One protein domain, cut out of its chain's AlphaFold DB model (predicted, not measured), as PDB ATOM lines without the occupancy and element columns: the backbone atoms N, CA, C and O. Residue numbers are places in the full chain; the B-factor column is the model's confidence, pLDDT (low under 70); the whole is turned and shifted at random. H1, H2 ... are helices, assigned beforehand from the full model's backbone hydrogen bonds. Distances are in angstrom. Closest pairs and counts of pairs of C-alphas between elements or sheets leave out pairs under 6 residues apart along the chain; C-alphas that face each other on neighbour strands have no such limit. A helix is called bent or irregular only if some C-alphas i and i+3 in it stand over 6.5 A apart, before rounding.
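What this domain is: This is residues 64 to 70 and 84 to 152 of the 400 residues of the protein "CMP-sialic acid transporter-like" of Raphidocelis subcapitata (UniProt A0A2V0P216). Two long helices, H1 and H2, meet near one pair of ends and spread apart as a narrow V, with a tight link at its tip and an open space between the arms. At the wide end of the V the chain folds back after H2 into a small helix, H3, and a separate stretch without a named element, residues 64 to 70, also lies toward that wide end. The printed part has 76 residues with three named helices, in the order H1, H2, H3, and no named strand; the class is all helix. The whole is loose, with a radius of gyration of the C-alphas of 16.2 A, and spans 47 by 32 by 21 A.

How they stand to each other: H1, residues 84 to 109, and H2, residues 115 to 140, are the longest helices. They are close but not clearly touching, with 2 pairs of C-alphas within 8 A. Their closest C-alphas, those of Leu 107 and Val 115, are 6.9 A apart. Their centres are 16.9 A apart. They run opposite ways at a shallow tilt of 29 degrees. Residues 93 to 102 of H1 and residues 123 to 130 of H2 stand free. H3, residues 147 to 150, is apart from H1. It is also apart from H2, but only just, the closest C-alphas being 8.4 A from each other. In H2 every O i to N i+4 pair is within hydrogen-bond range, and in H1 21 of 22 are. H3 is too short for such a pair, and its 1 pair of O i and N i+3 is not within range.

Where its parts are: H1 measures 36.9 A from first to last C-alpha, beginning at C-alpha 84 at (-17.932, 2.826, 55.104). H2 measures 37.4 A, from C-alpha 115 at (-47.687, -9.714, 34.559) to C-alpha 140 at (-21.084, -18.171, 59.408). H3 has four residues and ends at C-alpha 150 at (-39.458, -18.494, 63.102). It is neither bent nor irregular, but only just: C-alphas 147 and 150 are 6.1 A apart.

The domain as a whole: The two C-alphas farthest apart, those of Glu 112 and Gly 142, are 47.2 A from each other. Residues 71 to 83 are cut out and not printed, and C-alphas 70 and 84 are 9.2 A apart across the cut. The link from H1 to H2 is tight, that from H2 to H3 is short, and no link is long. The mean pLDDT of the printed part is 71.6. It is under 70 in 27 residues: 64 to 70, 107, 109 to 115 and 141 to 152.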
ATOM      1  N   PRO A  64     -36.290  -5.155  63.410       44.50
ATOM      2  CA  PRO A  64     -37.221  -4.892  62.331       44.50
ATOM      3  C   PRO A  64     -36.452  -5.051  61.024       44.50
ATOM      4  O   PRO A  64     -35.515  -4.301  60.770       44.50
ATOM      5  N   MET A  65     -36.843  -6.041  60.212       44.81
ATOM      6  CA  MET A  65     -36.382  -6.264  58.836       44.81
ATOM      7  C   MET A  65     -36.918  -5.149  57.923       44.81
ATOM      8  O   MET A  65     -37.492  -5.370  56.863       44.81
ATOM      9  N   ILE A  66     -36.771  -3.907  58.363       42.84
ATOM     10  CA  ILE A  66     -36.485  -2.806  57.470       42.84
ATOM     11  C   ILE A  66     -34.971  -2.856  57.365       42.84
ATOM     12  O   ILE A  66     -34.287  -2.981  58.376       42.84
ATOM     13  N   LEU A  67     -34.453  -2.812  56.148       38.38
ATOM     14  CA  LEU A  67     -33.034  -2.795  55.837       38.38
ATOM     15  C   LEU A  67     -32.370  -1.527  56.411       38.38
ATOM     16  O   LEU A  67     -31.946  -0.633  55.688       38.38
ATOM     17  N   GLN A  68     -32.297  -1.417  57.732       41.91
ATOM     18  CA  GLN A  68     -31.681  -0.331  58.469       41.91
ATOM     19  C   GLN A  68     -30.191  -0.657  58.613       41.91
ATOM     20  O   GLN A  68     -29.609  -0.577  59.686       41.91
ATOM     21  N   THR A  69     -29.561  -1.058  57.508       42.03
ATOM     22  CA  THR A  69     -28.180  -1.562  57.470       42.03
ATOM     23  C   THR A  69     -27.137  -0.469  57.691       42.03
ATOM     24  O   THR A  69     -25.947  -0.761  57.716       42.03
ATOM     25  N   CYS A  70     -27.555   0.793  57.849       45.75
ATOM     26  CA  CYS A  70     -26.631   1.924  57.951       45.75
ATOM     27  C   CYS A  70     -26.955   2.932  59.056       45.75
ATOM     28  O   CYS A  70     -26.124   3.796  59.324       45.75
ATOM     29  N   PRO A  84     -17.172   4.059  55.286       79.06
ATOM     30  CA  PRO A  84     -17.932   2.826  55.104       79.06
ATOM     31  C   PRO A  84     -19.445   3.030  55.254       79.06
ATOM     32  O   PRO A  84     -20.186   2.429  54.481       79.06
ATOM     33  N   ALA A  85     -19.915   3.904  56.153       74.00
ATOM     34  CA  ALA A  85     -21.339   4.225  56.263       74.00
ATOM     35  C   ALA A  85     -21.879   4.887  54.984       74.00
ATOM     36  O   ALA A  85     -22.913   4.468  54.468       74.00
ATOM     37  N   MET A  86     -21.150   5.849  54.415       78.38
ATOM     38  CA  MET A  86     -21.519   6.503  53.154       78.38
ATOM     39  C   MET A  86     -21.526   5.521  51.979       78.38
ATOM     40  O   MET A  86     -22.443   5.562  51.161       78.38
ATOM     41  N   LEU A  87     -20.557   4.601  51.909       83.31
ATOM     42  CA  LEU A  87     -20.537   3.543  50.892       83.31
ATOM     43  C   LEU A  87     -21.719   2.579  51.040       83.31
ATOM     44  O   LEU A  87     -22.319   2.189  50.039       83.31
ATOM     45  N   CYS A  88     -22.078   2.211  52.270       76.94
ATOM     46  CA  CYS A  88     -23.239   1.363  52.516       76.94
ATOM     47  C   CYS A  88     -24.548   2.088  52.165       76.94
ATOM     48  O   CYS A  88     -25.393   1.496  51.494       76.94
ATOM     49  N   VAL A  89     -24.688   3.378  52.501       78.38
ATOM     50  CA  VAL A  89     -25.839   4.196  52.083       78.38
ATOM     51  C   VAL A  89     -25.908   4.276  50.559       78.38
ATOM     52  O   VAL A  89     -26.949   3.953  49.990       78.38
ATOM     53  N   ALA A  90     -24.801   4.605  49.887       82.44
ATOM     54  CA  ALA A  90     -24.725   4.668  48.429       82.44
ATOM     55  C   ALA A  90     -25.123   3.335  47.773       82.44
ATOM     56  O   ALA A  90     -25.921   3.322  46.833       82.44
ATOM     57  N   GLY A  91     -24.643   2.207  48.301       84.06
ATOM     58  CA  GLY A  91     -25.056   0.876  47.854       84.06
ATOM     59  C   GLY A  91     -26.548   0.617  48.085       84.06
ATOM     60  O   GLY A  91     -27.245   0.173  47.171       84.06
ATOM     61  N   SER A  92     -27.052   0.956  49.273       72.69
ATOM     62  CA  SER A  92     -28.450   0.737  49.666       72.69
ATOM     63  C   SER A  92     -29.454   1.557  48.855       72.69
ATOM     64  O   SER A  92     -30.585   1.117  48.696       72.69
ATOM     65  N   VAL A  93     -29.060   2.706  48.297       78.94
ATOM     66  CA  VAL A  93     -29.935   3.500  47.417       78.94
ATOM     67  C   VAL A  93     -29.767   3.122  45.947       78.94
ATOM     68  O   VAL A  93     -30.749   3.083  45.205       78.94
ATOM     69  N   THR A  94     -28.546   2.797  45.514       82.31
ATOM     70  CA  THR A  94     -28.244   2.534  44.098       82.31
ATOM     71  C   THR A  94     -28.776   1.175  43.656       82.31
ATOM     72  O   THR A  94     -29.413   1.080  42.607       82.31
ATOM     73  N   VAL A  95     -28.575   0.127  44.464       81.00
ATOM     74  CA  VAL A  95     -28.972  -1.243  44.103       81.00
ATOM     75  C   VAL A  95     -30.497  -1.378  43.953       81.00
ATOM     76  O   VAL A  95     -30.934  -1.838  42.895       81.00
ATOM     77  N   PRO A  96     -31.345  -0.926  44.905       76.50
ATOM     78  CA  PRO A  96     -32.799  -0.986  44.734       76.50
ATOM     79  C   PRO A  96     -33.309  -0.079  43.612       76.50
ATOM     80  O   PRO A  96     -34.272  -0.433  42.932       76.50
ATOM     81  N   SER A  97     -32.659   1.066  43.375       74.19
ATOM     82  CA  SER A  97     -33.028   1.964  42.273       74.19
ATOM     83  C   SER A  97     -32.778   1.309  40.913       74.19
ATOM     84  O   SER A  97     -33.678   1.290  40.072       74.19
ATOM     85  N   ALA A  98     -31.604   0.703  40.716       79.25
ATOM     86  CA  ALA A  98     -31.283  -0.044  39.501       79.25
ATOM     87  C   ALA A  98     -32.217  -1.252  39.312       79.25
ATOM     88  O   ALA A  98     -32.756  -1.453  38.222       79.25
ATOM     89  N   ALA A  99     -32.483  -2.008  40.384       80.50
ATOM     90  CA  ALA A  99     -33.419  -3.130  40.359       80.50
ATOM     91  C   ALA A  99     -34.848  -2.689  39.993       80.50
ATOM     92  O   ALA A  99     -35.515  -3.362  39.209       80.50
ATOM     93  N   SER A 100     -35.311  -1.540  40.497       73.38
ATOM     94  CA  SER A 100     -36.629  -0.983  40.166       73.38
ATOM     95  C   SER A 100     -36.748  -0.629  38.683       73.38
ATOM     96  O   SER A 100     -37.775  -0.934  38.076       73.38
ATOM     97  N   VAL A 101     -35.722  -0.001  38.100       76.19
ATOM     98  CA  VAL A 101     -35.702   0.349  36.668       76.19
ATOM     99  C   VAL A 101     -35.648  -0.914  35.810       76.19
ATOM    100  O   VAL A 101     -36.371  -1.019  34.821       76.19
ATOM    101  N   TYR A 102     -34.846  -1.905  36.211       78.25
ATOM    102  CA  TYR A 102     -34.788  -3.191  35.518       78.25
ATOM    103  C   TYR A 102     -36.127  -3.934  35.572       78.25
ATOM    104  O   TYR A 102     -36.568  -4.468  34.557       78.25
ATOM    105  N   ASN A 103     -36.806  -3.929  36.722       78.06
ATOM    106  CA  ASN A 103     -38.118  -4.555  36.866       78.06
ATOM    107  C   ASN A 103     -39.162  -3.898  35.949       78.06
ATOM    108  O   ASN A 103     -39.904  -4.587  35.254       78.06
ATOM    109  N   GLU A 104     -39.175  -2.563  35.878       74.31
ATOM    110  CA  GLU A 104     -40.028  -1.817  34.947       74.31
ATOM    111  C   GLU A 104     -39.713  -2.159  33.481       74.31
ATOM    112  O   GLU A 104     -40.620  -2.379  32.675       74.31
ATOM    113  N   PHE A 105     -38.428  -2.240  33.136       75.25
ATOM    114  CA  PHE A 105     -37.971  -2.590  31.795       75.25
ATOM    115  C   PHE A 105     -38.345  -4.021  31.390       75.25
ATOM    116  O   PHE A 105     -38.818  -4.235  30.273       75.25
ATOM    117  N   ALA A 106     -38.173  -4.992  32.288       73.75
ATOM    118  CA  ALA A 106     -38.549  -6.385  32.061       73.75
ATOM    119  C   ALA A 106     -40.068  -6.527  31.854       73.75
ATOM    120  O   ALA A 106     -40.490  -7.136  30.868       73.75
ATOM    121  N   LEU A 107     -40.867  -5.864  32.702       69.12
ATOM    122  CA  LEU A 107     -42.332  -5.838  32.612       69.12
ATOM    123  C   LEU A 107     -42.835  -5.247  31.292       69.12
ATOM    124  O   LEU A 107     -43.774  -5.773  30.694       69.12
ATOM    125  N   LYS A 108     -42.191  -4.181  30.805       71.75
ATOM    126  CA  LYS A 108     -42.583  -3.501  29.560       71.75
ATOM    127  C   LYS A 108     -42.088  -4.197  28.290       71.75
ATOM    128  O   LYS A 108     -42.712  -4.045  27.243       71.75
ATOM    129  N   LYS A 109     -41.004  -4.976  28.349       67.81
ATOM    130  CA  LYS A 109     -40.481  -5.721  27.188       67.81
ATOM    131  C   LYS A 109     -41.355  -6.899  26.759       67.81
ATOM    132  O   LYS A 109     -41.392  -7.217  25.574       67.81
ATOM    133  N   HIS A 110     -42.057  -7.532  27.696       57.81
ATOM    134  CA  HIS A 110     -42.879  -8.717  27.441       57.81
ATOM    135  C   HIS A 110     -44.360  -8.465  27.769       57.81
ATOM    136  O   HIS A 110     -44.981  -9.245  28.482       57.81
ATOM    137  N   MET A 111     -44.937  -7.374  27.249       55.91
ATOM    138  CA  MET A 111     -46.332  -6.963  27.515       55.91
ATOM    139  C   MET A 111     -47.394  -8.010  27.117       55.91
ATOM    140  O   MET A 111     -48.506  -7.978  27.637       55.91
ATOM    141  N   GLU A 112     -47.050  -8.944  26.226       50.12
ATOM    142  CA  GLU A 112     -47.908 -10.063  25.802       50.12
ATOM    143  C   GLU A 112     -47.964 -11.198  26.852       50.12
ATOM    144  O   GLU A 112     -48.901 -11.996  26.871       50.12
ATOM    145  N   THR A 113     -46.989 -11.267  27.767       57.91
ATOM    146  CA  THR A 113     -46.928 -12.277  28.834       57.91
ATOM    147  C   THR A 113     -47.615 -11.756  30.093       57.91
ATOM    148  O   THR A 113     -47.410 -10.612  30.503       57.91
ATOM    149  N   SER A 114     -48.403 -12.601  30.768       66.69
ATOM    150  CA  SER A 114     -49.130 -12.199  31.974       66.69
ATOM    151  C   SER A 114     -48.180 -11.636  33.048       66.69
ATOM    152  O   SER A 114     -47.215 -12.271  33.469       66.69
ATOM    153  N   VAL A 115     -48.466 -10.418  33.516       68.12
ATOM    154  CA  VAL A 115     -47.687  -9.714  34.559       68.12
ATOM    155  C   VAL A 115     -47.501 -10.568  35.820       68.12
ATOM    156  O   VAL A 115     -46.463 -10.511  36.470       68.12
ATOM    157  N   HIS A 116     -48.478 -11.415  36.146       71.69
ATOM    158  CA  HIS A 116     -48.393 -12.339  37.275       71.69
ATOM    159  C   HIS A 116     -47.309 -13.402  37.090       71.69
ATOM    160  O   HIS A 116     -46.625 -13.721  38.056       71.69
ATOM    161  N   LEU A 117     -47.103 -13.900  35.868       74.81
ATOM    162  CA  LEU A 117     -46.066 -14.889  35.579       74.81
ATOM    163  C   LEU A 117     -44.663 -14.271  35.647       74.81
ATOM    164  O   LEU A 117     -43.737 -14.889  36.162       74.81
ATOM    165  N   GLN A 118     -44.512 -13.025  35.197       73.50
ATOM    166  CA  GLN A 118     -43.239 -12.306  35.305       73.50
ATOM    167  C   GLN A 118     -42.871 -12.026  36.769       73.50
ATOM    168  O   GLN A 118     -41.745 -12.288  37.191       73.50
ATOM    169  N   ASN A 119     -43.844 -11.581  37.569       79.50
ATOM    170  CA  ASN A 119     -43.648 -11.411  39.008       79.50
ATOM    171  C   ASN A 119     -43.408 -12.743  39.724       79.50
ATOM    172  O   ASN A 119     -42.623 -12.783  40.663       79.50
ATOM    173  N   PHE A 120     -44.046 -13.831  39.282       83.19
ATOM    174  CA  PHE A 120     -43.825 -15.161  39.845       83.19
ATOM    175  C   PHE A 120     -42.358 -15.572  39.725       83.19
ATOM    176  O   PHE A 120     -41.760 -15.938  40.731       83.19
ATOM    177  N   PHE A 121     -41.748 -15.442  38.541       83.25
ATOM    178  CA  PHE A 121     -40.326 -15.753  38.376       83.25
ATOM    179  C   PHE A 121     -39.431 -14.815  39.191       83.25
ATOM    180  O   PHE A 121     -38.507 -15.286  39.852       83.25
ATOM    181  N   LEU A 122     -39.726 -13.511  39.213       83.19
ATOM    182  CA  LEU A 122     -38.971 -12.545  40.015       83.19
ATOM    183  C   LEU A 122     -38.985 -12.903  41.509       83.19
ATOM    184  O   LEU A 122     -37.933 -12.942  42.148       83.19
ATOM    185  N   TYR A 123     -40.163 -13.190  42.066       85.88
ATOM    186  CA  TYR A 123     -40.300 -13.566  43.470       85.88
ATOM    187  C   TYR A 123     -39.746 -14.963  43.748       85.88
ATOM    188  O   TYR A 123     -39.151 -15.162  44.800       85.88
ATOM    189  N   PHE A 124     -39.863 -15.905  42.809       86.31
ATOM    190  CA  PHE A 124     -39.271 -17.238  42.925       86.31
ATOM    191  C   PHE A 124     -37.745 -17.166  43.060       86.31
ATOM    192  O   PHE A 124     -37.184 -17.713  44.010       86.31
ATOM    193  N   TYR A 125     -37.070 -16.416  42.181       85.81
ATOM    194  CA  TYR A 125     -35.634 -16.154  42.328       85.81
ATOM    195  C   TYR A 125     -35.330 -15.372  43.610       85.81
ATOM    196  O   TYR A 125     -34.353 -15.676  44.290       85.81
ATOM    197  N   GLY A 126     -36.183 -14.414  43.983       87.00
ATOM    198  CA  GLY A 126     -36.083 -13.697  45.252       87.00
ATOM    199  C   GLY A 126     -36.063 -14.638  46.459       87.00
ATOM    200  O   GLY A 126     -35.183 -14.507  47.307       87.00
ATOM    201  N   VAL A 127     -36.968 -15.619  46.518       87.12
ATOM    202  CA  VAL A 127     -37.002 -16.637  47.580       87.12
ATOM    203  C   VAL A 127     -35.721 -17.465  47.579       87.12
ATOM    204  O   VAL A 127     -35.138 -17.643  48.643       87.12
ATOM    205  N   LEU A 128     -35.234 -17.909  46.415       89.06
ATOM    206  CA  LEU A 128     -33.986 -18.680  46.325       89.06
ATOM    207  C   LEU A 128     -32.778 -17.898  46.857       89.06
ATOM    208  O   LEU A 128     -32.001 -18.438  47.643       89.06
ATOM    209  N   PHE A 129     -32.629 -16.627  46.475       85.81
ATOM    210  CA  PHE A 129     -31.521 -15.804  46.960       85.81
ATOM    211  C   PHE A 129     -31.654 -15.455  48.449       85.81
ATOM    212  O   PHE A 129     -30.649 -15.468  49.154       85.81
ATOM    213  N   ASN A 130     -32.866 -15.184  48.948       84.94
ATOM    214  CA  ASN A 130     -33.079 -14.921  50.376       84.94
ATOM    215  C   ASN A 130     -32.816 -16.182  51.213       84.94
ATOM    216  O   ASN A 130     -32.191 -16.100  52.266       84.94
ATOM    217  N   LEU A 131     -33.222 -17.353  50.715       84.19
ATOM    218  CA  LEU A 131     -32.938 -18.642  51.339       84.19
ATOM    219  C   LEU A 131     -31.434 -18.921  51.377       84.19
ATOM    220  O   LEU A 131     -30.908 -19.307  52.418       84.19
ATOM    221  N   ALA A 132     -30.731 -18.680  50.267       86.25
ATOM    222  CA  ALA A 132     -29.277 -18.777  50.218       86.25
ATOM    223  C   ALA A 132     -28.615 -17.808  51.209       86.25
ATOM    224  O   ALA A 132     -27.677 -18.201  51.892       86.25
ATOM    225  N   GLY A 133     -29.131 -16.582  51.346       81.69
ATOM    226  CA  GLY A 133     -28.673 -15.616  52.345       81.69
ATOM    227  C   GLY A 133     -28.811 -16.140  53.775       81.69
ATOM    228  O   GLY A 133     -27.829 -16.150  54.511       81.69
ATOM    229  N   VAL A 134     -29.989 -16.656  54.145       78.69
ATOM    230  CA  VAL A 134     -30.230 -17.263  55.468       78.69
ATOM    231  C   VAL A 134     -29.308 -18.461  55.712       78.69
ATOM    232  O   VAL A 134     -28.751 -18.594  56.799       78.69
ATOM    233  N   LEU A 135     -29.101 -19.311  54.701       80.50
ATOM    234  CA  LEU A 135     -28.185 -20.449  54.788       80.50
ATOM    235  C   LEU A 135     -26.737 -19.998  54.998       80.50
ATOM    236  O   LEU A 135     -26.062 -20.523  55.877       80.50
ATOM    237  N   ILE A 136     -26.270 -19.017  54.226       80.88
ATOM    238  CA  ILE A 136     -24.919 -18.459  54.341       80.88
ATOM    239  C   ILE A 136     -24.721 -17.864  55.739       80.88
ATOM    240  O   ILE A 136     -23.778 -18.244  56.426       80.88
ATOM    241  N   THR A 137     -25.632 -17.009  56.207       74.00
ATOM    242  CA  THR A 137     -25.559 -16.435  57.558       74.00
ATOM    243  C   THR A 137     -25.584 -17.522  58.635       74.00
ATOM    244  O   THR A 137     -24.762 -17.501  59.546       74.00
ATOM    245  N   GLY A 138     -26.441 -18.537  58.492       73.00
ATOM    246  CA  GLY A 138     -26.493 -19.677  59.411       73.00
ATOM    247  C   GLY A 138     -25.201 -20.503  59.459       73.00
ATOM    248  O   GLY A 138     -24.873 -21.042  60.518       73.00
ATOM    249  N   LEU A 139     -24.456 -20.577  58.349       78.00
ATOM    250  CA  LEU A 139     -23.146 -21.234  58.274       78.00
ATOM    251  C   LEU A 139     -22.033 -20.402  58.930       78.00
ATOM    252  O   LEU A 139     -21.138 -20.978  59.543       78.00
ATOM    253  N   PHE A 140     -22.087 -19.071  58.824       74.81
ATOM    254  CA  PHE A 140     -21.084 -18.171  59.408       74.81
ATOM    255  C   PHE A 140     -21.321 -17.869  60.901       74.81
ATOM    256  O   PHE A 140     -20.353 -17.702  61.640       74.81
ATOM    257  N   GLU A 141     -22.573 -17.847  61.373       66.88
ATOM    258  CA  GLU A 141     -22.947 -17.459  62.750       66.88
ATOM    259  C   GLU A 141     -23.264 -18.651  63.681       66.88
ATOM    260  O   GLU A 141     -23.836 -18.479  64.759       66.88
ATOM    261  N   GLY A 142     -22.866 -19.873  63.312       58.62
ATOM    262  CA  GLY A 142     -22.858 -21.013  64.238       58.62
ATOM    263  C   GLY A 142     -24.191 -21.753  64.415       58.62
ATOM    264  O   GLY A 142     -24.454 -22.278  65.493       58.62
ATOM    265  N   GLY A 143     -25.015 -21.860  63.366       55.84
ATOM    266  CA  GLY A 143     -26.057 -22.896  63.303       55.84
ATOM    267  C   GLY A 143     -27.476 -22.496  63.711       55.84
ATOM    268  O   GLY A 143     -28.348 -23.356  63.741       55.84
ATOM    269  N   ARG A 144     -27.770 -21.208  63.930       56.59
ATOM    270  CA  ARG A 144     -29.157 -20.739  64.163       56.59
ATOM    271  C   ARG A 144     -30.067 -20.750  62.924       56.59
ATOM    272  O   ARG A 144     -31.247 -20.448  63.055       56.59
ATOM    273  N   GLY A 145     -29.525 -21.130  61.760       63.84
ATOM    274  CA  GLY A 145     -30.141 -21.162  60.423       63.84
ATOM    275  C   GLY A 145     -31.660 -20.951  60.355       63.84
ATOM    276  O   GLY A 145     -32.128 -19.817  60.345       63.84
ATOM    277  N   PHE A 146     -32.427 -22.040  60.249       62.84
ATOM    278  CA  PHE A 146     -33.889 -21.982  60.098       62.84
ATOM    279  C   PHE A 146     -34.653 -21.874  61.419       62.84
ATOM    280  O   PHE A 146     -35.749 -21.322  61.431       62.84
ATOM    281  N   GLU A 147     -34.102 -22.392  62.519       61.56
ATOM    282  CA  GLU A 147     -34.767 -22.361  63.829       61.56
ATOM    283  C   GLU A 147     -34.931 -20.928  64.347       61.56
ATOM    284  O   GLU A 147     -36.010 -20.565  64.808       61.56
ATOM    285  N   GLY A 148     -33.921 -20.075  64.154       64.25
ATOM    286  CA  GLY A 148     -33.995 -18.658  64.509       64.25
ATOM    287  C   GLY A 148     -34.865 -17.812  63.568       64.25
ATOM    288  O   GLY A 148     -35.171 -16.671  63.897       64.25
ATOM    289  N   LEU A 149     -35.283 -18.337  62.404       65.56
ATOM    290  CA  LEU A 149     -36.109 -17.594  61.438       65.56
ATOM    291  C   LEU A 149     -37.564 -17.449  61.906       65.56
ATOM    292  O   LEU A 149     -38.219 -16.454  61.597       65.56
ATOM    293  N   PHE A 150     -38.073 -18.451  62.624       69.75
ATOM    294  CA  PHE A 150     -39.458 -18.494  63.102       69.75
ATOM    295  C   PHE A 150     -39.594 -18.128  64.585       69.75
ATOM    296  O   PHE A 150     -40.710 -17.978  65.088       69.75
ATOM    297  N   GLU A 151     -38.473 -17.954  65.283       62.78
ATOM    298  CA  GLU A 151     -38.445 -17.537  66.677       62.78
ATOM    299  C   GLU A 151     -38.948 -16.083  66.801       62.78
ATOM    300  O   GLU A 151     -38.441 -15.167  66.153       62.78
ATOM    301  N   GLY A 152     -40.007 -15.861  67.588       62.75
ATOM    302  CA  GLY A 152     -40.617 -14.532  67.752       62.75
ATOM    303  C   GLY A 152     -41.624 -14.122  66.665       62.75
ATOM    304  O   GLY A 152     -42.001 -12.946  66.595       62.75
TER     305      GLY A 152